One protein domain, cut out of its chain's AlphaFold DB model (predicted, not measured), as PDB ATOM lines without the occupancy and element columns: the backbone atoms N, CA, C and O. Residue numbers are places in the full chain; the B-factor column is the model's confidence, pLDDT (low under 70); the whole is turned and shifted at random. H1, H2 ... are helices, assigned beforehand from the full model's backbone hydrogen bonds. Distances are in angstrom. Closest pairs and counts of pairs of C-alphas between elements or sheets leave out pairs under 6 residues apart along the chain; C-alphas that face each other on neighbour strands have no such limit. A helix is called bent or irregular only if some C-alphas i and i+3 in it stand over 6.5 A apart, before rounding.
ATOM      1  N   ASP A 139      -1.143   6.873  -1.049       89.00
ATOM      2  CA  ASP A 139      -1.679   7.981  -0.256       89.00
ATOM      3  C   ASP A 139      -0.861   8.251   1.023       89.00
ATOM      4  O   ASP A 139       0.094   7.548   1.349       89.00
ATOM      5  N   THR A 140      -1.205   9.315   1.755       93.12
ATOM      6  CA  THR A 140      -0.533   9.683   3.016       93.12
ATOM      7  C   THR A 140      -1.091   8.967   4.245       93.12
ATOM      8  O   THR A 140      -0.641   9.236   5.356       93.12
ATOM      9  N   GLY A 141      -2.091   8.101   4.096       93.69
ATOM     10  CA  GLY A 141      -2.755   7.420   5.196       93.69
ATOM     11  C   GLY A 141      -1.887   6.365   5.885       93.69
ATOM     12  O   GLY A 141      -0.718   6.141   5.572       93.69
ATOM     13  N   VAL A 142      -2.487   5.682   6.863       95.62
ATOM     14  CA  VAL A 142      -1.832   4.537   7.509       95.62
ATOM     15  C   VAL A 142      -1.678   3.423   6.478       95.62
ATOM     16  O   VAL A 142      -2.678   2.940   5.929       95.62
ATOM     17  N   HIS A 143      -0.443   2.990   6.256       95.19
ATOM     18  CA  HIS A 143      -0.120   1.974   5.268       95.19
ATOM     19  C   HIS A 143      -0.591   0.580   5.742       95.19
ATOM     20  O   HIS A 143      -0.472   0.260   6.931       95.19
ATOM     21  N   PRO A 144      -1.122  -0.293   4.860       93.94
ATOM     22  CA  PRO A 144      -1.551  -1.645   5.237       93.94
ATOM     23  C   PRO A 144      -0.451  -2.475   5.910       93.94
ATOM     24  O   PRO A 144      -0.715  -3.176   6.883       93.94
ATOM     25  N   PHE A 145       0.796  -2.335   5.449       93.94
ATOM     26  CA  PHE A 145       1.948  -3.007   6.059       93.94
ATOM     27  C   PHE A 145       2.194  -2.561   7.511       93.94
ATOM     28  O   PHE A 145       2.451  -3.404   8.362       93.94
ATOM     29  N   THR A 146       2.020  -1.272   7.831       96.19
ATOM     30  CA  THR A 146       2.098  -0.763   9.211       96.19
ATOM     31  C   THR A 146       1.061  -1.441  10.100       96.19
ATOM     32  O   THR A 146       1.400  -1.930  11.175       96.19
ATOM     33  N   ARG A 147      -0.196  -1.548   9.637       95.38
ATOM     34  CA  ARG A 147      -1.254  -2.260  10.380       95.38
ATOM     35  C   ARG A 147      -0.908  -3.727  10.589       95.38
ATOM     36  O   ARG A 147      -1.117  -4.251  11.675       95.38
ATOM     37  N   HIS A 148      -0.379  -4.378   9.557       92.88
ATOM     38  CA  HIS A 148      -0.006  -5.784   9.619       92.88
ATOM     39  C   HIS A 148       1.080  -6.042  10.674       92.88
ATOM     40  O   HIS A 148       0.907  -6.919  11.518       92.88
ATOM     41  N   ILE A 149       2.157  -5.248  10.678       94.81
ATOM     42  CA  ILE A 149       3.239  -5.399  11.661       94.81
ATOM     43  C   ILE A 149       2.767  -5.047  13.074       94.81
ATOM     44  O   ILE A 149       3.060  -5.794  14.002       94.81
ATOM     45  N   MET A 150       1.969  -3.992  13.255       96.12
ATOM     46  CA  MET A 150       1.407  -3.685  14.579       96.12
ATOM     47  C   MET A 150       0.443  -4.769  15.078       96.12
ATOM     48  O   MET A 150       0.448  -5.088  16.264       96.12
ATOM     49  N   GLY A 151      -0.323  -5.400  14.183       94.00
ATOM     50  CA  GLY A 151      -1.134  -6.572  14.516       94.00
ATOM     51  C   GLY A 151      -0.287  -7.760  14.975       94.00
ATOM     52  O   GLY A 151      -0.647  -8.436  15.937       94.00
ATOM     53  N   HIS A 152       0.871  -7.978  14.346       92.62
ATOM     54  CA  HIS A 152       1.830  -8.983  14.794       92.62
ATOM     55  C   HIS A 152       2.419  -8.655  16.172       92.62
ATOM     56  O   HIS A 152       2.414  -9.512  17.052       92.62
ATOM     57  N   VAL A 153       2.858  -7.412  16.394       96.12
ATOM     58  CA  VAL A 153       3.369  -6.964  17.700       96.12
ATOM     59  C   VAL A 153       2.317  -7.165  18.791       96.12
ATOM     60  O   VAL A 153       2.632  -7.704  19.850       96.12
ATOM     61  N   ARG A 154       1.055  -6.806  18.526       95.06
ATOM     62  CA  ARG A 154      -0.052  -7.060  19.458       95.06
ATOM     63  C   ARG A 154      -0.165  -8.544  19.802       95.06
ATOM     64  O   ARG A 154      -0.283  -8.872  20.975       95.06
ATOM     65  N   MET A 155      -0.097  -9.432  18.812       93.69
ATOM     66  CA  MET A 155      -0.152 -10.877  19.046       93.69
ATOM     67  C   MET A 155       0.995 -11.360  19.947       93.69
ATOM     68  O   MET A 155       0.745 -12.085  20.909       93.69
ATOM     69  N   LEU A 156       2.229 -10.906  19.700       95.62
ATOM     70  CA  LEU A 156       3.374 -11.232  20.559       95.62
ATOM     71  C   LEU A 156       3.141 -10.797  22.011       95.62
ATOM     72  O   LEU A 156       3.438 -11.547  22.938       95.62
ATOM     73  N   VAL A 157       2.583  -9.600  22.208       96.19
ATOM     74  CA  VAL A 157       2.279  -9.052  23.537       96.19
ATOM     75  C   VAL A 157       1.144  -9.813  24.221       96.19
ATOM     76  O   VAL A 157       1.280 -10.181  25.387       96.19
ATOM     77  N   GLN A 158       0.068 -10.140  23.503       94.75
ATOM     78  CA  GLN A 158      -1.057 -10.922  24.030       94.75
ATOM     79  C   GLN A 158      -0.643 -12.331  24.474       94.75
ATOM     80  O   GLN A 158      -1.201 -12.871  25.428       94.75
ATOM     81  N   HIS A 159       0.377 -12.902  23.831       95.12
ATOM     82  CA  HIS A 159       0.949 -14.202  24.179       95.12
ATOM     83  C   HIS A 159       2.310 -14.096  24.884       95.12
ATOM     84  O   HIS A 159       3.105 -15.037  24.834       95.12
ATOM     85  N   LYS A 160       2.577 -12.980  25.585       95.56
ATOM     86  CA  LYS A 160       3.860 -12.691  26.254       95.56
ATOM     87  C   LYS A 160       4.414 -13.863  27.061       95.56
ATOM     88  O   LYS A 160       5.598 -14.158  26.960       95.56
ATOM     89  N   SER A 161       3.589 -14.520  27.879       94.81
ATOM     90  CA  SER A 161       4.039 -15.629  28.732       94.81
ATOM     91  C   SER A 161       4.551 -16.809  27.905       94.81
ATOM     92  O   SER A 161       5.640 -17.316  28.162       94.81
ATOM     93  N   THR A 162       3.801 -17.208  26.879       96.31
ATOM     94  CA  THR A 162       4.177 -18.283  25.959       96.31
ATOM     95  C   THR A 162       5.419 -17.918  25.159       96.31
ATOM     96  O   THR A 162       6.362 -18.701  25.126       96.31
ATOM     97  N   VAL A 163       5.460 -16.722  24.567       96.69
ATOM     98  CA  VAL A 163       6.616 -16.269  23.782       96.69
ATOM     99  C   VAL A 163       7.871 -16.189  24.657       96.69
ATOM    100  O   VAL A 163       8.933 -16.637  24.240       96.69
ATOM    101  N   CYS A 164       7.758 -15.706  25.895       96.38
ATOM    102  CA  CYS A 164       8.873 -15.677  26.841       96.38
ATOM    103  C   CYS A 164       9.419 -17.089  27.116       96.38
ATOM    104  O   CYS A 164      10.626 -17.300  27.063       96.38
ATOM    105  N   LEU A 165       8.547 -18.084  27.322       95.88
ATOM    106  CA  LEU A 165       8.968 -19.484  27.464       95.88
ATOM    107  C   LEU A 165       9.635 -20.023  26.190       95.88
ATOM    108  O   LEU A 165      10.646 -20.721  26.275       95.88
ATOM    109  N   MET A 166       9.124 -19.654  25.010       96.12
ATOM    110  CA  MET A 166       9.748 -20.015  23.733       96.12
ATOM    111  C   MET A 166      11.157 -19.428  23.603       96.12
ATOM    112  O   MET A 166      12.046 -20.091  23.073       96.12
ATOM    113  N   LEU A 167      11.380 -18.241  24.169       95.81
ATOM    114  CA  LEU A 167      12.677 -17.577  24.301       95.81
ATOM    115  C   LEU A 167      13.460 -18.040  25.545       95.81
ATOM    116  O   LEU A 167      14.246 -17.285  26.104       95.81
ATOM    117  N   LYS A 168      13.260 -19.285  26.002       92.38
ATOM    118  CA  LYS A 168      13.973 -19.884  27.149       92.38
ATOM    119  C   LYS A 168      13.767 -19.131  28.474       92.38
ATOM    120  O   LYS A 168      14.628 -19.164  29.348       92.38
ATOM    121  N   GLY A 169      12.625 -18.464  28.631       88.81
ATOM    122  CA  GLY A 169      12.302 -17.644  29.801       88.81
ATOM    123  C   GLY A 169      12.959 -16.261  29.797       88.81
ATOM    124  O   GLY A 169      12.925 -15.573  30.818       88.81
ATOM    125  N   ASP A 170      13.557 -15.843  28.679       93.00
ATOM    126  CA  ASP A 170      14.247 -14.563  28.572       93.00
ATOM    127  C   ASP A 170      13.266 -13.396  28.367       93.00
ATOM    128  O   ASP A 170      12.897 -13.023  27.248       93.00
ATOM    129  N   LEU A 171      12.851 -12.783  29.480       94.00
ATOM    130  CA  LEU A 171      12.000 -11.592  29.459       94.00
ATOM    131  C   LEU A 171      12.686 -10.405  28.769       94.00
ATOM    132  O   LEU A 171      12.010  -9.590  28.135       94.00
ATOM    133  N   LYS A 172      14.015 -10.299  28.891       94.50
ATOM    134  CA  LYS A 172      14.783  -9.234  28.247       94.50
ATOM    135  C   LYS A 172      14.792  -9.453  26.736       94.50
ATOM    136  O   LYS A 172      14.425  -8.532  26.012       94.50
ATOM    137  N   GLY A 173      15.078 -10.671  26.285       95.06
ATOM    138  CA  GLY A 173      14.984 -11.060  24.877       95.06
ATOM    139  C   GLY A 173      13.590 -10.822  24.287       95.06
ATOM    140  O   GLY A 173      13.467 -10.353  23.158       95.06
ATOM    141  N   PHE A 174      12.522 -11.041  25.063       96.94
ATOM    142  CA  PHE A 174      11.165 -10.683  24.636       96.94
ATOM    143  C   PHE A 174      10.978  -9.166  24.448       96.94
ATOM    144  O   PHE A 174      10.415  -8.735  23.439       96.94
ATOM    145  N   HIS A 175      11.443  -8.344  25.395       96.44
ATOM    146  CA  HIS A 175      11.377  -6.883  25.258       96.44
ATOM    147  C   HIS A 175      12.207  -6.391  24.064       96.44
ATOM    148  O   HIS A 175      11.737  -5.539  23.310       96.44
ATOM    149  N   GLU A 176      13.401  -6.952  23.864       96.00
ATOM    150  CA  GLU A 176      14.282  -6.637  22.736       96.00
ATOM    151  C   GLU A 176      13.634  -6.996  21.398       96.00
ATOM    152  O   GLU A 176      13.620  -6.157  20.502       96.00
ATOM    153  N   LEU A 177      13.011  -8.173  21.284       96.56
ATOM    154  CA  LEU A 177      12.277  -8.589  20.084       96.56
ATOM    155  C   LEU A 177      11.181  -7.579  19.706       96.56
ATOM    156  O   LEU A 177      11.089  -7.145  18.555       96.56
ATOM    157  N   VAL A 178      10.353  -7.182  20.679       97.62
ATOM    158  CA  VAL A 178       9.262  -6.219  20.455       97.62
ATOM    159  C   VAL A 178       9.816  -4.842  20.079       97.62
ATOM    160  O   VAL A 178       9.364  -4.240  19.102       97.62
ATOM    161  N   ALA A 179      10.812  -4.347  20.818       96.75
ATOM    162  CA  ALA A 179      11.424  -3.048  20.561       96.75
ATOM    163  C   ALA A 179      12.136  -2.999  19.198       96.75
ATOM    164  O   ALA A 179      12.042  -1.991  18.488       96.75
ATOM    165  N   GLN A 180      12.798  -4.090  18.802       97.00
ATOM    166  CA  GLN A 180      13.470  -4.216  17.513       97.00
ATOM    167  C   GLN A 180      12.459  -4.168  16.368       97.00
ATOM    168  O   GLN A 180      12.638  -3.369  15.455       97.00
ATOM    169  N   LEU A 181      11.357  -4.924  16.440       96.75
ATOM    170  CA  LEU A 181      10.309  -4.883  15.414       96.75
ATOM    171  C   LEU A 181       9.692  -3.485  15.252       96.75
ATOM    172  O   LEU A 181       9.493  -3.030  14.123       96.75
ATOM    173  N   ILE A 182       9.424  -2.787  16.361       97.88
ATOM    174  CA  ILE A 182       8.915  -1.406  16.336       97.88
ATOM    175  C   ILE A 182       9.932  -0.461  15.687       97.88
ATOM    176  O   ILE A 182       9.581   0.281  14.770       97.88
ATOM    177  N   SER A 183      11.199  -0.530  16.094       97.31
ATOM    178  CA  SER A 183      12.262   0.332  15.557       97.31
ATOM    179  C   SER A 183      12.537   0.052  14.073       97.31
ATOM    180  O   SER A 183      12.738   0.974  13.281       97.31
ATOM    181  N   SER A 184      12.489  -1.218  13.660       97.94
ATOM    182  CA  SER A 184      12.603  -1.637  12.260       97.94
ATOM    183  C   SER A 184      11.442  -1.116  11.415       97.94
ATOM    184  O   SER A 184      11.668  -0.672  10.288       97.94
ATOM    185  N   LEU A 185      10.217  -1.129  11.950       97.94
ATOM    186  CA  LEU A 185       9.048  -0.551  11.290       97.94
ATOM    187  C   LEU A 185       9.202   0.968  11.112       97.94
ATOM    188  O   LEU A 185       8.989   1.464  10.006       97.94
ATOM    189  N   GLU A 186       9.620   1.695  12.150       97.44
ATOM    190  CA  GLU A 186       9.858   3.147  12.078       97.44
ATOM    191  C   GLU A 186      10.937   3.503  11.046       97.44
ATOM    192  O   GLU A 186      10.718   4.357  10.186       97.44
ATOM    193  N   SER A 187      12.075   2.804  11.080       97.81
ATOM    194  CA  SER A 187      13.180   3.002  10.133       97.81
ATOM    195  C   SER A 187      12.763   2.705   8.688       97.81
ATOM    196  O   SER A 187      13.090   3.447   7.757       97.81
ATOM    197  N   MET A 188      11.979   1.644   8.483       97.81
ATOM    198  CA  MET A 188      11.419   1.308   7.176       97.81
ATOM    199  C   MET A 188      10.465   2.400   6.676       97.81
ATOM    200  O   MET A 188      10.538   2.764   5.499       97.81
ATOM    201  N   LEU A 189       9.608   2.949   7.543       97.81
ATOM    202  CA  LEU A 189       8.694   4.035   7.184       97.81
ATOM    203  C   LEU A 189       9.446   5.314   6.794       97.81
ATOM    204  O   LEU A 189       9.140   5.873   5.743       97.81
ATOM    205  N   ASP A 190      10.448   5.727   7.576       97.00
ATOM    206  CA  ASP A 190      11.307   6.885   7.266       97.00
ATOM    207  C   ASP A 190      12.044   6.717   5.931       97.00
ATOM    208  O   ASP A 190      12.105   7.621   5.095       97.00
ATOM    209  N   ARG A 191      12.584   5.523   5.684       97.69
ATOM    210  CA  ARG A 191      13.285   5.261   4.428       97.69
ATOM    211  C   ARG A 191      12.341   5.307   3.228       97.69
ATOM    212  O   ARG A 191      12.719   5.842   2.189       97.69
ATOM    213  N   ASN A 192      11.140   4.741   3.344       97.00
ATOM    214  CA  ASN A 192      10.178   4.728   2.242       97.00
ATOM    215  C   ASN A 192       9.521   6.098   2.021       97.00
ATOM    216  O   ASN A 192       9.245   6.449   0.874       97.00
ATOM    217  N   SER A 193       9.335   6.906   3.070       96.38
ATOM    218  CA  SER A 193       8.765   8.251   2.928       96.38
ATOM    219  C   SER A 193       9.640   9.150   2.059       96.38
ATOM    220  O   SER A 193       9.106   9.942   1.293       96.38
ATOM    221  N   LYS A 194      10.969   8.978   2.087       95.00
ATOM    222  CA  LYS A 194      11.917   9.717   1.230       95.00
ATOM    223  C   LYS A 194      11.677   9.527  -0.275       95.00
ATOM    224  O   LYS A 194      12.141  10.349  -1.057       95.00
ATOM    225  N   GLY A 195      10.958   8.477  -0.683       91.31
ATOM    226  CA  GLY A 195      10.560   8.259  -2.076       91.31
ATOM    227  C   GLY A 195       9.377   9.118  -2.543       91.31
ATOM    228  O   GLY A 195       9.110   9.170  -3.740       91.31
ATOM    229  N   LEU A 196       8.664   9.792  -1.633       92.81
ATOM    230  CA  LEU A 196       7.535  10.656  -1.989       92.81
ATOM    231  C   LEU A 196       8.020  12.001  -2.538       92.81
ATOM    232  O   LEU A 196       8.949  12.611  -2.006       92.81
ATOM    233  N   HIS A 197       7.330  12.492  -3.567       89.69
ATOM    234  CA  HIS A 197       7.749  13.659  -4.344       89.69
ATOM    235  C   HIS A 197       7.755  14.979  -3.568       89.69
ATOM    236  O   HIS A 197       8.584  15.844  -3.839       89.69
ATOM    237  N   LEU A 198       6.817  15.164  -2.637       93.44
ATOM    238  CA  LEU A 198       6.638  16.432  -1.931       93.44
ATOM    239  C   LEU A 198       7.071  16.292  -0.471       93.44
ATOM    240  O   LEU A 198       6.526  15.428   0.217       93.44
ATOM    241  N   PRO A 199       7.951  17.164   0.061       94.06
ATOM    242  CA  PRO A 199       8.375  17.088   1.459       94.06
ATOM    243  C   PRO A 199       7.197  17.109   2.443       94.06
ATOM    244  O   PRO A 199       7.156  16.300   3.363       94.06
ATOM    245  N   GLY A 200       6.173  17.936   2.201       94.50
ATOM    246  CA  GLY A 200       4.951  17.935   3.014       94.50
ATOM    247  C   GLY A 200       4.202  16.594   2.996       94.50
ATOM    248  O   GLY A 200       3.652  16.185   4.016       94.50
ATOM    249  N   GLN A 201       4.232  15.863   1.878       95.00
ATOM    250  CA  GLN A 201       3.623  14.534   1.764       95.00
ATOM    251  C   GLN A 201       4.383  13.505   2.608       95.00
ATOM    252  O   GLN A 201       3.755  12.660   3.244       95.00
ATOM    253  N   GLN A 202       5.718  13.614   2.661       95.88
ATOM    254  CA  GLN A 202       6.573  12.788   3.523       95.88
ATOM    255  C   GLN A 202       6.183  12.958   4.992       95.88
ATOM    256  O   GLN A 202       5.922  11.972   5.682       95.88
ATOM    257  N   GLN A 203       6.062  14.211   5.438       96.81
ATOM    258  CA  GLN A 203       5.680  14.541   6.811       96.81
ATOM    259  C   GLN A 203       4.288  14.003   7.157       96.81
ATOM    260  O   GLN A 203       4.104  13.379   8.199       96.81
ATOM    261  N   MET A 204       3.311  14.157   6.257       96.12
ATOM    262  CA  MET A 204       1.949  13.658   6.473       96.12
ATOM    263  C   MET A 204       1.865  12.129   6.514       96.12
ATOM    264  O   MET A 204       1.126  11.575   7.331       96.12
ATOM    265  N   PHE A 205       2.625  11.440   5.660       97.00
ATOM    266  CA  PHE A 205       2.715   9.982   5.685       97.00
ATOM    267  C   PHE A 205       3.297   9.477   7.012       97.00
ATOM    268  O   PHE A 205       2.705   8.601   7.653       97.00
ATOM    269  N   LEU A 206       4.414  10.058   7.460       97.62
ATOM    270  CA  LEU A 206       5.041   9.697   8.732       97.62
ATOM    271  C   LEU A 206       4.129  10.011   9.923       97.62
ATOM    272  O   LEU A 206       3.923   9.143  10.769       97.62
ATOM    273  N   LEU A 207       3.497  11.188   9.933       97.75
ATOM    274  CA  LEU A 207       2.533  11.601  10.954       97.75
ATOM    275  C   LEU A 207       1.419  10.566  11.139       97.75
ATOM    276  O   LEU A 207       1.151  10.143  12.261       97.75
ATOM    277  N   ASN A 208       0.780  10.127  10.051       97.38
ATOM    278  CA  ASN A 208      -0.309   9.154  10.138       97.38
ATOM    279  C   ASN A 208       0.166   7.790  10.652       97.38
ATOM    280  O   ASN A 208      -0.516   7.183  11.482       97.38
ATOM    281  N   ASN A 209       1.305   7.295  10.164       97.75
ATOM    282  CA  ASN A 209       1.789   5.960  10.515       97.75
ATOM    283  C   ASN A 209       2.355   5.910  11.944       97.75
ATOM    284  O   ASN A 209       1.981   5.011  12.696       97.75
ATOM    285  N   VAL A 210       3.160   6.893  12.357       97.38
ATOM    286  CA  VAL A 210       3.693   6.971  13.731       97.38
ATOM    287  C   VAL A 210       2.572   7.238  14.733       97.38
ATOM    288  O   VAL A 210       2.535   6.604  15.787       97.38
ATOM    289  N   HIS A 211       1.590   8.086  14.398       97.31
ATOM    290  CA  HIS A 211       0.413   8.264  15.257       97.31
ATOM    291  C   HIS A 211      -0.359   6.958  15.430       97.31
ATOM    292  O   HIS A 211      -0.759   6.630  16.543       97.31
ATOM    293  N   PHE A 212      -0.558   6.193  14.354       97.06
ATOM    294  CA  PHE A 212      -1.206   4.886  14.447       97.06
ATOM    295  C   PHE A 212      -0.441   3.940  15.380       97.06
ATOM    296  O   PHE A 212      -1.050   3.372  16.282       97.06
ATOM    297  N   MET A 213       0.883   3.837  15.235       97.56
ATOM    298  CA  MET A 213       1.723   3.027  16.127       97.56
ATOM    299  C   MET A 213       1.599   3.466  17.594       97.56
ATOM    300  O   MET A 213       1.432   2.630  18.481       97.56
ATOM    301  N   LEU A 214       1.603   4.778  17.848       96.69
ATOM    302  CA  LEU A 214       1.418   5.342  19.185       96.69
ATOM    303  C   LEU A 214       0.037   5.013  19.771       96.69
ATOM    304  O   LEU A 214      -0.070   4.730  20.963       96.69
ATOM    305  N   GLN A 215      -1.028   5.046  18.965       95.50
ATOM    306  CA  GLN A 215      -2.368   4.657  19.421       95.50
ATOM    307  C   GLN A 215      -2.437   3.169  19.763       95.50
ATOM    308  O   GLN A 215      -2.972   2.818  20.810       95.50
ATOM    309  N   GLU A 216      -1.853   2.305  18.936       95.19
ATOM    310  CA  GLU A 216      -1.803   0.864  19.205       95.19
ATOM    311  C   GLU A 216      -1.064   0.563  20.522       95.19
ATOM    312  O   GLU A 216      -1.545  -0.246  21.315       95.19
ATOM    313  N   ALA A 217       0.038   1.271  20.809       95.44
ATOM    314  CA  ALA A 217       0.769   1.168  22.078       95.44
ATOM    315  C   ALA A 217      -0.005   1.711  23.293       95.44
ATOM    316  O   ALA A 217       0.206   1.252  24.413       95.44
ATOM    317  N   LYS A 218      -0.911   2.677  23.092       93.31
ATOM    318  CA  LYS A 218      -1.813   3.177  24.147       93.31
ATOM    319  C   LYS A 218      -2.981   2.223  24.411       93.31
ATOM    320  O   LYS A 218      -3.431   2.124  25.549       93.31
ATOM    321  N   ILE A 219      -3.478   1.548  23.371       93.75
ATOM    322  CA  ILE A 219      -4.561   0.557  23.472       93.75
ATOM    323  C   ILE A 219      -4.051  -0.708  24.170       93.75
ATOM    324  O   ILE A 219      -4.675  -1.180  25.120       93.75
ATOM    325  N   GLU A 220      -2.913  -1.241  23.722       93.62
ATOM    326  CA  GLU A 220      -2.293  -2.426  24.311       93.62
ATOM    327  C   GLU A 220      -1.370  -2.019  25.468       93.62
ATOM    328  O   GLU A 220      -0.204  -1.676  25.271       93.62
ATOM    329  N   LYS A 221      -1.899  -2.022  26.698       90.88
ATOM    330  CA  LYS A 221      -1.198  -1.487  27.881       90.88
ATOM    331  C   LYS A 221       0.159  -2.148  28.122       90.88
ATOM    332  O   LYS A 221       1.093  -1.473  28.556       90.88
ATOM    333  N   ASP A 222       0.275  -3.444  27.846       94.06
ATOM    334  CA  ASP A 222       1.540  -4.152  28.025       94.06
ATOM    335  C   ASP A 222       2.571  -3.763  26.959       94.06
ATOM    336  O   ASP A 222       3.754  -3.672  27.281       94.06
ATOM    337  N   LEU A 223       2.143  -3.411  25.741       95.88
ATOM    338  CA  LEU A 223       3.031  -2.834  24.729       95.88
ATOM    339  C   LEU A 223       3.569  -1.475  25.192       95.88
ATOM    340  O   LEU A 223       4.776  -1.244  25.142       95.88
ATOM    341  N   GLY A 224       2.698  -0.604  25.714       93.50
ATOM    342  CA  GLY A 224       3.109   0.679  26.289       93.50
ATOM    343  C   GLY A 224       4.124   0.529  27.430       93.50
ATOM    344  O   GLY A 224       5.084   1.292  27.503       93.50
ATOM    345  N   ARG A 225       3.969  -0.493  28.283       94.44
ATOM    346  CA  ARG A 225       4.931  -0.812  29.357       94.44
ATOM    347  C   ARG A 225       6.275  -1.314  28.834       94.44
ATOM    348  O   ARG A 225       7.297  -0.959  29.408       94.44
ATOM    349  N   ILE A 226       6.275  -2.136  27.782       95.50
ATOM    350  CA  ILE A 226       7.504  -2.669  27.169       95.50
ATOM    351  C   ILE A 226       8.318  -1.542  26.529       95.50
ATOM    352  O   ILE A 226       9.533  -1.496  26.698       95.50
ATOM    353  N   LEU A 227       7.653  -0.627  25.816       95.88
ATOM    354  CA  LEU A 227       8.307   0.510  25.157       95.88
ATOM    355  C   LEU A 227       8.710   1.614  26.149       95.88
ATOM    356  O   LEU A 227       9.702   2.308  25.933       95.88
ATOM    357  N   GLY A 228       7.963   1.756  27.245       94.81
ATOM    358  CA  GLY A 228       8.229   2.716  28.311       94.81
ATOM    359  C   GLY A 228       7.696   4.126  28.031       94.81
ATOM    360  O   GLY A 228       7.438   4.525  26.893       94.81
ATOM    361  N   GLU A 229       7.543   4.916  29.099       94.12
ATOM    362  CA  GLU A 229       6.997   6.281  29.024       94.12
ATOM    363  C   GLU A 229       7.857   7.220  28.173       94.12
ATOM    364  O   GLU A 229       7.317   8.036  27.427       94.12
ATOM    365  N   GLY A 230       9.184   7.063  28.217       95.69
ATOM    366  CA  GLY A 230      10.107   7.856  27.403       95.69
ATOM    367  C   GLY A 230       9.849   7.703  25.903       95.69
ATOM    368  O   GLY A 230       9.816   8.701  25.186       95.69
ATOM    369  N   TRP A 231       9.572   6.479  25.436       96.00
ATOM    370  CA  TRP A 231       9.212   6.238  24.037       96.00
ATOM    371  C   TRP A 231       7.885   6.923  23.685       96.00
ATOM    372  O   TRP A 231       7.788   7.592  22.658       96.00
ATOM    373  N   LEU A 232       6.872   6.831  24.556       95.31
ATOM    374  CA  LEU A 232       5.574   7.479  24.330       95.31
ATOM    375  C   LEU A 232       5.706   9.004  24.228       95.31
ATOM    376  O   LEU A 232       5.112   9.602  23.329       95.31
ATOM    377  N   LEU A 233       6.466   9.631  25.127       95.81
ATOM    378  CA  LEU A 233       6.720  11.075  25.105       95.81
ATOM    379  C   LEU A 233       7.446  11.479  23.822       95.81
ATOM    380  O   LEU A 233       6.923  12.296  23.066       95.81
ATOM    381  N   GLN A 234       8.554  10.801  23.508       96.75
ATOM    382  CA  GLN A 234       9.332  11.057  22.297       96.75
ATOM    383  C   GLN A 234       8.478  10.957  21.029       96.75
ATOM    384  O   GLN A 234       8.634  11.762  20.110       96.75
ATOM    385  N   ARG A 235       7.552   9.989  20.953       96.00
ATOM    386  CA  ARG A 235       6.663   9.875  19.790       96.00
ATOM    387  C   ARG A 235       5.620  10.975  19.732       96.00
ATOM    388  O   ARG A 235       5.331  11.403  18.623       96.00
ATOM    389  N   ASN A 236       5.091  11.463  20.857       94.88
ATOM    390  CA  ASN A 236       4.206  12.636  20.829       94.88
ATOM    391  C   ASN A 236       4.952  13.873  20.302       94.88
ATOM    392  O   ASN A 236       4.439  14.513  19.386       94.88
ATOM    393  N   ASP A 237       6.167  14.139  20.793       96.56
ATOM    394  CA  ASP A 237       6.994  15.261  20.320       96.56
ATOM    395  C   ASP A 237       7.287  15.135  18.819       96.56
ATOM    396  O   ASP A 237       7.191  16.098  18.056       96.56
ATOM    397  N   GLN A 238       7.565  13.911  18.361       96.69
ATOM    398  CA  GLN A 238       7.790  13.628  16.950       96.69
ATOM    399  C   GLN A 238       6.548  13.906  16.084       96.69
ATOM    400  O   GLN A 238       6.698  14.372  14.954       96.69
ATOM    401  N   LEU A 239       5.326  13.672  16.587       96.88
ATOM    402  CA  LEU A 239       4.108  14.049  15.856       96.88
ATOM    403  C   LEU A 239       4.033  15.564  15.656       96.88
ATOM    404  O   LEU A 239       3.725  16.016  14.552       96.88
ATOM    405  N   ASP A 240       4.334  16.344  16.692       96.62
ATOM    406  CA  ASP A 240       4.307  17.803  16.599       96.62
ATOM    407  C   ASP A 240       5.429  18.316  15.666       96.62
ATOM    408  O   ASP A 240       5.191  19.220  14.859       96.62
ATOM    409  N   MET A 241       6.601  17.663  15.649       97.50
ATOM    410  CA  MET A 241       7.659  17.924  14.659       97.50
ATOM    411  C   MET A 241       7.210  17.648  13.219       97.50
ATOM    412  O   MET A 241       7.490  18.457  12.333       97.50
ATOM    413  N   PHE A 242       6.503  16.543  12.960       97.81
ATOM    414  CA  PHE A 242       5.977  16.255  11.621       97.81
ATOM    415  C   PHE A 242       4.947  17.298  11.179       97.81
ATOM    416  O   PHE A 242       4.953  17.721  10.022       97.81
ATOM    417  N   ILE A 243       4.086  17.758  12.092       97.56
ATOM    418  CA  ILE A 243       3.127  18.834  11.801       97.56
ATOM    419  C   ILE A 243       3.870  20.129  11.461       97.56
ATOM    420  O   ILE A 243       3.563  20.753  10.443       97.56
ATOM    421  N   ALA A 244       4.867  20.514  12.259       97.56
ATOM    422  CA  ALA A 244       5.671  21.708  12.008       97.56
ATOM    423  C   ALA A 244       6.425  21.621  10.671       97.56
ATOM    424  O   ALA A 244       6.378  22.561   9.878       97.56
ATOM    425  N   GLY A 245       7.056  20.477  10.384       97.62
ATOM    426  CA  GLY A 245       7.756  20.228   9.126       97.62
ATOM    427  C   GLY A 245       6.823  20.257   7.915       97.62
ATOM    428  O   GLY A 245       7.182  20.808   6.875       97.62
ATOM    429  N   TYR A 246       5.605  19.720   8.048       96.75
ATOM    430  CA  TYR A 246       4.574  19.852   7.020       96.75
ATOM    431  C   TYR A 246       4.224  21.324   6.802       96.75
ATOM    432  O   TYR A 246       4.295  21.799   5.671       96.75
ATOM    433  N   VAL A 247       3.880  22.056   7.867       96.00
ATOM    434  CA  VAL A 247       3.489  23.468   7.769       96.00
ATOM    435  C   VAL A 247       4.591  24.300   7.122       96.00
ATOM    436  O   VAL A 247       4.302  25.103   6.235       96.00
ATOM    437  N   ASP A 248       5.845  24.088   7.508       95.69
ATOM    438  CA  ASP A 248       6.966  24.822   6.936       95.69
ATOM    439  C   ASP A 248       7.162  24.512   5.447       95.69
ATOM    440  O   ASP A 248       7.104  25.418   4.613       95.69
ATOM    441  N   ALA A 249       7.278  23.232   5.088       95.31
ATOM    442  CA  ALA A 249       7.517  22.823   3.706       95.31
ATOM    443  C   ALA A 249       6.388  23.239   2.749       95.31
ATOM    444  O   ALA A 249       6.635  23.557   1.584       95.31
ATOM    445  N   SER A 250       5.144  23.211   3.228       94.25
ATOM    446  CA  SER A 250       3.954  23.394   2.401       94.25
ATOM    447  C   SER A 250       3.398  24.817   2.403       94.25
ATOM    448  O   SER A 250       2.855  25.250   1.389       94.25
ATOM    449  N   TRP A 251       3.491  25.547   3.518       93.62
ATOM    450  CA  TRP A 251       2.798  26.831   3.688       93.62
ATOM    451  C   TRP A 251       3.744  28.029   3.788       93.62
ATOM    452  O   TRP A 251       3.341  29.131   3.414       93.62
ATOM    453  N   THR A 252       5.010  27.856   4.187       92.69
ATOM    454  CA  THR A 252       5.988  28.964   4.172       92.69
ATOM    455  C   THR A 252       6.140  29.600   2.774       92.69
ATOM    456  O   THR A 252       6.097  30.832   2.696       92.69
ATOM    457  N   PRO A 253       6.213  28.847   1.651       90.88
ATOM    458  CA  PRO A 253       6.277  29.449   0.314       90.88
ATOM    459  C   PRO A 253       5.044  30.297  -0.034       90.88
ATOM    460  O   PRO A 253       5.188  31.390  -0.587       90.88
ATOM    461  N   VAL A 254       3.848  29.832   0.342       89.81
ATOM    462  CA  VAL A 254       2.577  30.541   0.121       89.81
ATOM    463  C   VAL A 254       2.579  31.869   0.884       89.81
ATOM    464  O   VAL A 254       2.361  32.931   0.301       89.81
ATOM    465  N   ILE A 255       2.923  31.827   2.173       87.81
ATOM    466  CA  ILE A 255       2.930  33.001   3.057       87.81
ATOM    467  C   ILE A 255       4.039  33.998   2.708       87.81
ATOM    468  O   ILE A 255       3.845  35.209   2.832       87.81
ATOM    469  N   SER A 256       5.173  33.531   2.182       86.06
ATOM    470  CA  SER A 256       6.267  34.413   1.756       86.06
ATOM    471  C   SER A 256       5.854  35.427   0.678       86.06
ATOM    472  O   SER A 256       6.431  36.514   0.606       86.06
ATOM    473  N   CYS A 257       4.832  35.117  -0.131       80.19
ATOM    474  CA  CYS A 257       4.289  36.043  -1.127       80.19
ATOM    475  C   CYS A 257       3.580  37.236  -0.469       80.19
ATOM    476  O   CYS A 257       3.684  38.359  -0.960       80.19
ATOM    477  N   VAL A 258       2.920  37.007   0.669       74.69
ATOM    478  CA  VAL A 258       2.185  38.035   1.415       74.69
ATOM    479  C   VAL A 258       3.122  38.872   2.288       74.69
ATOM    480  O   VAL A 258       2.968  40.086   2.352       74.69
ATOM    481  N   LEU A 259       4.154  38.275   2.891       72.12
ATOM    482  CA  LEU A 259       5.143  39.028   3.680       72.12
ATOM    483  C   LEU A 259       6.005  39.969   2.823       72.12
ATOM    484  O   LEU A 259       6.360  41.056   3.267       72.12
ATOM    485  N   ARG A 260       6.315  39.617   1.567       63.59
ATOM    486  CA  ARG A 260       6.994  40.564   0.657       63.59
ATOM    487  C   ARG A 260       6.142  41.799   0.366       63.59
ATOM    488  O   ARG A 260       6.693  42.885   0.213       63.59
ATOM    489  N   ARG A 261       4.812  41.646   0.346       58.97
ATOM    490  CA  ARG A 261       3.858  42.747   0.156       58.97
ATOM    491  C   ARG A 261       3.922  43.770   1.291       58.97
ATOM    492  O   ARG A 261       3.789  44.957   1.032       58.97
ATOM    493  N   THR A 262       4.094  43.331   2.540       58.75
ATOM    494  CA  THR A 262       4.123  44.256   3.688       58.75
ATOM    495  C   THR A 262       5.419  45.064   3.754       58.75
ATOM    496  O   THR A 262       5.414  46.170   4.284       58.75
ATOM    497  N   LEU A 263       6.512  44.536   3.196       61.19
ATOM    498  CA  LEU A 263       7.841  45.155   3.236       61.19
ATOM    499  C   LEU A 263       8.122  46.106   2.063       61.19
ATOM    500  O   LEU A 263       8.901  47.042   2.227       61.19
ATOM    501  N   VAL A 264       7.517  45.884   0.890       60.44
ATOM    502  CA  VAL A 264       7.827  46.638  -0.335       60.44
ATOM    503  C   VAL A 264       6.561  47.289  -0.897       60.44
ATOM    504  O   VAL A 264       5.602  46.612  -1.258       60.44
ATOM    505  N   ARG A 265       6.563  48.623  -1.003       57.53
ATOM    506  CA  ARG A 265       5.439  49.444  -1.496       57.53
ATOM    507  C   ARG A 265       5.410  49.511  -3.036       57.53
ATOM    508  O   ARG A 265       5.327  50.594  -3.606       57.53
ATOM    509  N   GLU A 266       5.539  48.365  -3.703       57.12
ATOM    510  CA  GLU A 266       5.536  48.218  -5.173       57.12
ATOM    511  C   GLU A 266       4.159  47.796  -5.720       57.12
ATOM    512  O   GLU A 266       3.251  47.480  -4.954       57.12
ATOM    513  N   ILE A 267       3.988  47.805  -7.053       56.84
ATOM    514  CA  ILE A 267       2.742  47.449  -7.758       56.84
ATOM    515  C   ILE A 267       2.272  46.049  -7.320       56.84
ATOM    516  O   ILE A 267       2.894  45.034  -7.618       56.84
ATOM    517  N   LEU A 268       1.157  46.021  -6.588       61.38
ATOM    518  CA  LEU A 268       0.750  44.925  -5.696       61.38
ATOM    519  C   LEU A 268       0.087  43.728  -6.402       61.38
ATOM    520  O   LEU A 268       0.003  42.644  -5.825       61.38
ATOM    521  N   TRP A 269      -0.397  43.916  -7.633       67.00
ATOM    522  CA  TRP A 269      -1.235  42.938  -8.339       67.00
ATOM    523  C   TRP A 269      -0.522  41.604  -8.657       67.00
ATOM    524  O   TRP A 269      -1.052  40.553  -8.291       67.00
ATOM    525  N   PRO A 270       0.718  41.586  -9.194       73.25
ATOM    526  CA  PRO A 270       1.408  40.333  -9.532       73.25
ATOM    527  C   PRO A 270       1.722  39.438  -8.321       73.25
ATOM    528  O   PRO A 270       1.820  38.218  -8.447       73.25
ATOM    529  N   LEU A 271       1.885  40.026  -7.127       72.38
ATOM    530  CA  LEU A 271       2.103  39.272  -5.887       72.38
ATOM    531  C   LEU A 271       0.816  38.599  -5.392       72.38
ATOM    532  O   LEU A 271       0.886  37.508  -4.823       72.38
ATOM    533  N   PHE A 272      -0.344  39.219  -5.632       75.69
ATOM    534  CA  PHE A 272      -1.649  38.658  -5.278       75.69
ATOM    535  C   PHE A 272      -2.020  37.478  -6.183       75.69
ATOM    536  O   PHE A 272      -2.433  36.428  -5.686       75.69
ATOM    537  N   ASP A 273      -1.765  37.603  -7.487       83.06
ATOM    538  CA  ASP A 273      -1.944  36.507  -8.448       83.06
ATOM    539  C   ASP A 273      -1.038  35.314  -8.100       83.06
ATOM    540  O   ASP A 273      -1.476  34.160  -8.076       83.06
ATOM    541  N   LYS A 274       0.224  35.588  -7.735       85.00
ATOM    542  CA  LYS A 274       1.175  34.554  -7.306       85.00
ATOM    543  C   LYS A 274       0.752  33.864  -6.007       85.00
ATOM    544  O   LYS A 274       0.844  32.639  -5.923       85.00
ATOM    545  N   PHE A 275       0.296  34.622  -5.007       86.81
ATOM    546  CA  PHE A 275      -0.241  34.058  -3.766       86.81
ATOM    547  C   PHE A 275      -1.439  33.149  -4.050       86.81
ATOM    548  O   PHE A 275      -1.439  31.999  -3.615       86.81
ATOM    549  N   THR A 276      -2.417  33.643  -4.813       86.62
ATOM    550  CA  THR A 276      -3.655  32.918  -5.131       86.62
ATOM    551  C   THR A 276      -3.341  31.610  -5.853       86.62
ATOM    552  O   THR A 276      -3.782  30.545  -5.424       86.62
ATOM    553  N   SER A 277      -2.472  31.659  -6.864       90.75
ATOM    554  CA  SER A 277      -2.030  30.475  -7.609       90.75
ATOM    555  C   SER A 277      -1.327  29.432  -6.724       90.75
ATOM    556  O   SER A 277      -1.633  28.234  -6.790       90.75
ATOM    557  N   LEU A 278      -0.412  29.865  -5.845       90.12
ATOM    558  CA  LEU A 278       0.284  28.967  -4.915       90.12
ATOM    559  C   LEU A 278      -0.655  28.388  -3.856       90.12
ATOM    560  O   LEU A 278      -0.543  27.203  -3.534       90.12
ATOM    561  N   PHE A 279      -1.579  29.192  -3.331       91.12
ATOM    562  CA  PHE A 279      -2.587  28.746  -2.377       91.12
ATOM    563  C   PHE A 279      -3.504  27.695  -3.008       91.12
ATOM    564  O   PHE A 279      -3.652  26.607  -2.453       91.12
ATOM    565  N   GLU A 280      -4.065  27.965  -4.188       92.19
ATOM    566  CA  GLU A 280      -4.959  27.039  -4.890       92.19
ATOM    567  C   GLU A 280      -4.262  25.733  -5.269       92.19
ATOM    568  O   GLU A 280      -4.833  24.653  -5.101       92.19
ATOM    569  N   THR A 281      -3.013  25.809  -5.735       92.38
ATOM    570  CA  THR A 281      -2.218  24.620  -6.066       92.38
ATOM    571  C   THR A 281      -1.975  23.768  -4.822       92.38
ATOM    572  O   THR A 281      -2.269  22.571  -4.824       92.38
ATOM    573  N   THR A 282      -1.511  24.397  -3.741       91.75
ATOM    574  CA  THR A 282      -1.279  23.762  -2.437       91.75
ATOM    575  C   THR A 282      -2.563  23.123  -1.905       91.75
ATOM    576  O   THR A 282      -2.578  21.941  -1.558       91.75
ATOM    577  N   TYR A 283      -3.676  23.857  -1.916       90.56
ATOM    578  CA  TYR A 283      -4.987  23.370  -1.496       90.56
ATOM    579  C   TYR A 283      -5.463  22.180  -2.343       90.56
ATOM    580  O   TYR A 283      -5.901  21.163  -1.798       90.56
ATOM    581  N   ARG A 284      -5.345  22.267  -3.675       92.50
ATOM    582  CA  ARG A 284      -5.785  21.217  -4.606       92.50
ATOM    583  C   ARG A 284      -5.001  19.920  -4.436       92.50
ATOM    584  O   ARG A 284      -5.587  18.857  -4.620       92.50
ATOM    585  N   VAL A 285      -3.716  20.003  -4.097       91.38
ATOM    586  CA  VAL A 285      -2.900  18.827  -3.780       91.38
ATOM    587  C   VAL A 285      -3.256  18.302  -2.391       91.38
ATOM    588  O   VAL A 285      -3.599  17.136  -2.251       91.38
ATOM    589  N   HIS A 286      -3.256  19.145  -1.360       92.00
ATOM    590  CA  HIS A 286      -3.431  18.670   0.017       92.00
ATOM    591  C   HIS A 286      -4.833  18.148   0.321       92.00
ATOM    592  O   HIS A 286      -4.977  17.300   1.200       92.00
ATOM    593  N   LYS A 287      -5.874  18.585  -0.401       90.06
ATOM    594  CA  LYS A 287      -7.226  18.024  -0.231       90.06
ATOM    595  C   LYS A 287      -7.307  16.529  -0.571       90.06
ATOM    596  O   LYS A 287      -8.270  15.885  -0.167       90.06
ATOM    597  N   THR A 288      -6.338  15.983  -1.317       90.38
ATOM    598  CA  THR A 288      -6.271  14.544  -1.627       90.38
ATOM    599  C   THR A 288      -5.548  13.747  -0.541       90.38
ATOM    600  O   THR A 288      -5.611  12.519  -0.533       90.38
ATOM    601  N   TRP A 289      -4.872  14.418   0.395       92.12
ATOM    602  CA  TRP A 289      -4.098  13.766   1.443       92.12
ATOM    603  C   TRP A 289      -4.995  13.326   2.592       92.12
ATOM    604  O   TRP A 289      -5.803  14.083   3.135       92.12
ATOM    605  N   LYS A 290      -4.823  12.073   3.001       90.56
ATOM    606  CA  LYS A 290      -5.653  11.442   4.016       90.56
ATOM    607  C   LYS A 290      -5.084  11.704   5.404       90.56
ATOM    608  O   LYS A 290      -3.921  11.431   5.662       90.56
ATOM    609  N   VAL A 291      -5.928  12.150   6.332       90.50
ATOM    610  CA  VAL A 291      -5.629  12.180   7.776       90.50
ATOM    611  C   VAL A 291      -6.795  11.543   8.497       90.50
ATOM    612  O   VAL A 291      -7.835  12.169   8.723       90.50
ATOM    613  N   SER A 292      -6.653  10.250   8.782       80.56
ATOM    614  CA  SER A 292      -7.786   9.439   9.239       80.56
ATOM    615  C   SER A 292      -8.213   9.837  10.653       80.56
ATOM    616  O   SER A 292      -9.406   9.973  10.925       80.56
ATOM    617  N   ASN A 293      -7.249  10.091  11.543       90.44
ATOM    618  CA  ASN A 293      -7.544  10.430  12.928       90.44
ATOM    619  C   ASN A 293      -8.071  11.880  13.056       90.44
ATOM    620  O   ASN A 293      -7.386  12.807  12.618       90.44
ATOM    621  N   PRO A 294      -9.250  12.105  13.674       91.00
ATOM    622  CA  PRO A 294      -9.841  13.438  13.800       91.00
ATOM    623  C   PRO A 294      -9.009  14.419  14.625       91.00
ATOM    624  O   PRO A 294      -8.921  15.585  14.257       91.00
ATOM    625  N   LEU A 295      -8.382  13.952  15.707       90.62
ATOM    626  CA  LEU A 295      -7.599  14.804  16.605       90.62
ATOM    627  C   LEU A 295      -6.336  15.309  15.908       90.62
ATOM    628  O   LEU A 295      -6.059  16.503  15.926       90.62
ATOM    629  N   ILE A 296      -5.621  14.421  15.212       93.62
ATOM    630  CA  ILE A 296      -4.450  14.808  14.411       93.62
ATOM    631  C   ILE A 296      -4.852  15.738  13.271       93.62
ATOM    632  O   ILE A 296      -4.187  16.742  13.026       93.62
ATOM    633  N   ARG A 297      -5.972  15.456  12.601       94.75
ATOM    634  CA  ARG A 297      -6.494  16.333  11.551       94.75
ATOM    635  C   ARG A 297      -6.809  17.735  12.077       94.75
ATOM    636  O   ARG A 297      -6.535  18.704  11.376       94.75
ATOM    637  N   ASN A 298      -7.360  17.847  13.283       94.88
ATOM    638  CA  ASN A 298      -7.616  19.137  13.918       94.88
ATOM    639  C   ASN A 298      -6.311  19.853  14.279       94.88
ATOM    640  O   ASN A 298      -6.151  20.993  13.861       94.88
ATOM    641  N   LYS A 299      -5.340  19.170  14.905       95.44
ATOM    642  CA  LYS A 299      -4.010  19.745  15.183       95.44
ATOM    643  C   LYS A 299      -3.332  20.300  13.924       95.44
ATOM    644  O   LYS A 299      -2.807  21.407  13.936       95.44
ATOM    645  N   VAL A 300      -3.371  19.556  12.813       95.69
ATOM    646  CA  VAL A 300      -2.815  20.015  11.527       95.69
ATOM    647  C   VAL A 300      -3.532  21.275  11.039       95.69
ATOM    648  O   VAL A 300      -2.882  22.224  10.611       95.69
ATOM    649  N   ARG A 301      -4.868  21.313  11.113       94.88
ATOM    650  CA  ARG A 301      -5.660  22.487  10.706       94.88
ATOM    651  C   ARG A 301      -5.372  23.708  11.573       94.88
ATOM    652  O   ARG A 301      -5.215  24.790  11.021       94.88
ATOM    653  N   GLU A 302      -5.273  23.535  12.887       95.69
ATOM    654  CA  GLU A 302      -4.898  24.599  13.823       95.69
ATOM    655  C   GLU A 302      -3.496  25.134  13.519       95.69
ATOM    656  O   GLU A 302      -3.306  26.345  13.430       95.69
ATOM    657  N   ALA A 303      -2.524  24.256  13.256       95.56
ATOM    658  CA  ALA A 303      -1.168  24.668  12.903       95.56
ATOM    659  C   ALA A 303      -1.120  25.477  11.591       95.56
ATOM    660  O   ALA A 303      -0.430  26.495  11.515       95.56
ATOM    661  N   ILE A 304      -1.895  25.078  10.572       93.12
ATOM    662  CA  ILE A 304      -2.059  25.874   9.344       93.12
ATOM    663  C   ILE A 304      -2.717  27.220   9.669       93.12
ATOM    664  O   ILE A 304      -2.230  28.257   9.228       93.12
ATOM    665  N   PHE A 305      -3.805  27.220  10.444       93.00
ATOM    666  CA  PHE A 305      -4.541  28.430  10.815       93.00
ATOM    667  C   PHE A 305      -3.621  29.454  11.492       93.00
ATOM    668  O   PHE A 305      -3.549  30.600  11.053       93.00
ATOM    669  N   HIS A 306      -2.839  29.025  12.486       92.88
ATOM    670  CA  HIS A 306      -1.875  29.879  13.180       92.88
ATOM    671  C   HIS A 306      -0.751  30.402  12.277       92.88
ATOM    672  O   HIS A 306      -0.219  31.477  12.537       92.88
ATOM    673  N   LYS A 307      -0.388  29.677  11.213       89.62
ATOM    674  CA  LYS A 307       0.629  30.119  10.249       89.62
ATOM    675  C   LYS A 307       0.074  31.107   9.220       89.62
ATOM    676  O   LYS A 307       0.782  32.030   8.828       89.62
ATOM    677  N   VAL A 308      -1.149  30.878   8.745       86.75
ATOM    678  CA  VAL A 308      -1.720  31.577   7.583       86.75
ATOM    679  C   VAL A 308      -2.481  32.837   7.988       86.75
ATOM    680  O   VAL A 308      -2.271  33.886   7.386       86.75
ATOM    681  N   ILE A 309      -3.339  32.754   9.008       86.50
ATOM    682  CA  ILE A 309      -4.281  33.830   9.356       86.50
ATOM    683  C   ILE A 309      -3.603  35.119   9.826       86.50
ATOM    684  O   ILE A 309      -4.030  36.171   9.376       86.50
ATOM    685  N   PRO A 310      -2.540  35.107  10.654       84.62
ATOM    686  CA  PRO A 310      -1.926  36.359  11.106       84.62
ATOM    687  C   PRO A 310      -1.314  37.214   9.988       84.62
ATOM    688  O   PRO A 310      -0.993  38.377  10.217       84.62
ATOM    689  N   VAL A 311      -1.079  36.626   8.812       77.25
ATOM    690  CA  VAL A 311      -0.410  37.286   7.684       77.25
ATOM    691  C   VAL A 311      -1.403  37.740   6.608       77.25
ATOM    692  O   VAL A 311      -1.045  38.565   5.765       77.25
ATOM    693  N   TYR A 312      -2.628  37.210   6.627       66.50
ATOM    694  CA  TYR A 312      -3.702  37.557   5.696       66.50
ATOM    695  C   TYR A 312      -4.545  38.710   6.247       66.50
ATOM    696  O   TYR A 312      -4.672  39.719   5.515       66.50
TER     697      TYR A 312
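This is residues 139 to 312 of the 312 residues of the protein "Hypothetical protein" of Miscanthus lutarioriparius (UniProt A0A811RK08). A long rod of helices lying roughly along one axis, with the hairpin of H4 and the very long H5 in its middle. Toward one end H1 and H3 pack on this hairpin, with the short H2 crosswise at that end; toward the other, H6 and H7 pack on the later part of H5. H1, H3, H4 and H5 form an up-and-down bundle, staggered and loosely joined. The printed part has 174 residues with seven named helices, H1 to H7 in order, and no named strand: all helix. It is loose, with a radius of gyration of the C-alphas of 20.8 A and spans of 77 by 26 by 23 A.

H1, residues 144 to 158, is close to but not clearly touching H2, residues 160 to 166; the C-alphas of Leu 156 and Val 163 are closest, at 6.8 A. H3, residues 171 to 193, touches H2 with residues 171 to 174 alone, about perpendicular at 75 degrees, closest C-alphas Cys 164 and Leu 171, 5.8 A. H3 touches H1 with residues 178 to 185 alone, opposite ways at a shallow tilt of 8 degrees, closest C-alphas Val 153 and Val 178, 6.5 A. H4, residues 199 to 219, forms a hairpin with H3, closest C-alphas Ser 193 and Gln 202, 5.1 A. H5, residues 221 to 263, is the hub, touching five other helices. It forms a hairpin with H4 at a shallow tilt of 26 degrees, closest C-alphas Gly 200 and Tyr 246, 4.5 A. H5 and H1 only just touch, with 3 pairs of C-alphas within 8 A, the closest Val 157 and Leu 223, 6.4 A. H6, residues 269 to 286, forms a hairpin with H5, touching its residues 250 to 261 alone, closest C-alphas Cys 257 and Phe 275, 5.6 A. H7, residues 294 to 311, touches H5 the same way at 27 degrees, a shallow tilt, closest C-alphas Ile 243 and Val 300, 6.1 A. H6 and H7 are apart. O i to N i+4 pairs are all within hydrogen-bond range in H1, H2, H3, H4 and H6, against 31 of 39 in H5 and 12 of 14 in H7.

H1 begins at C-alpha 144 (-1.551, -1.645, 5.237). H3 is 33.3 A long, H4 30.4 A and H5 53.5 A, ending at C-alpha 263 (7.841, 45.155, 3.236). H5 is irregular, its C-alphas 226 and 229 being 9.2 A apart, with a kink of 93 degrees near residue 229; H7 is only just irregular, its C-alphas 307 and 310 being 6.8 A apart. H7 ends at C-alpha 311 (-0.410, 37.286, 7.684).

The C-alphas of Lys 168 and Ile 267 are farthest apart, 76.7 A. The printed part has no cut and no long link. Residues 260 to 269 and residue 312 have pLDDT under 70.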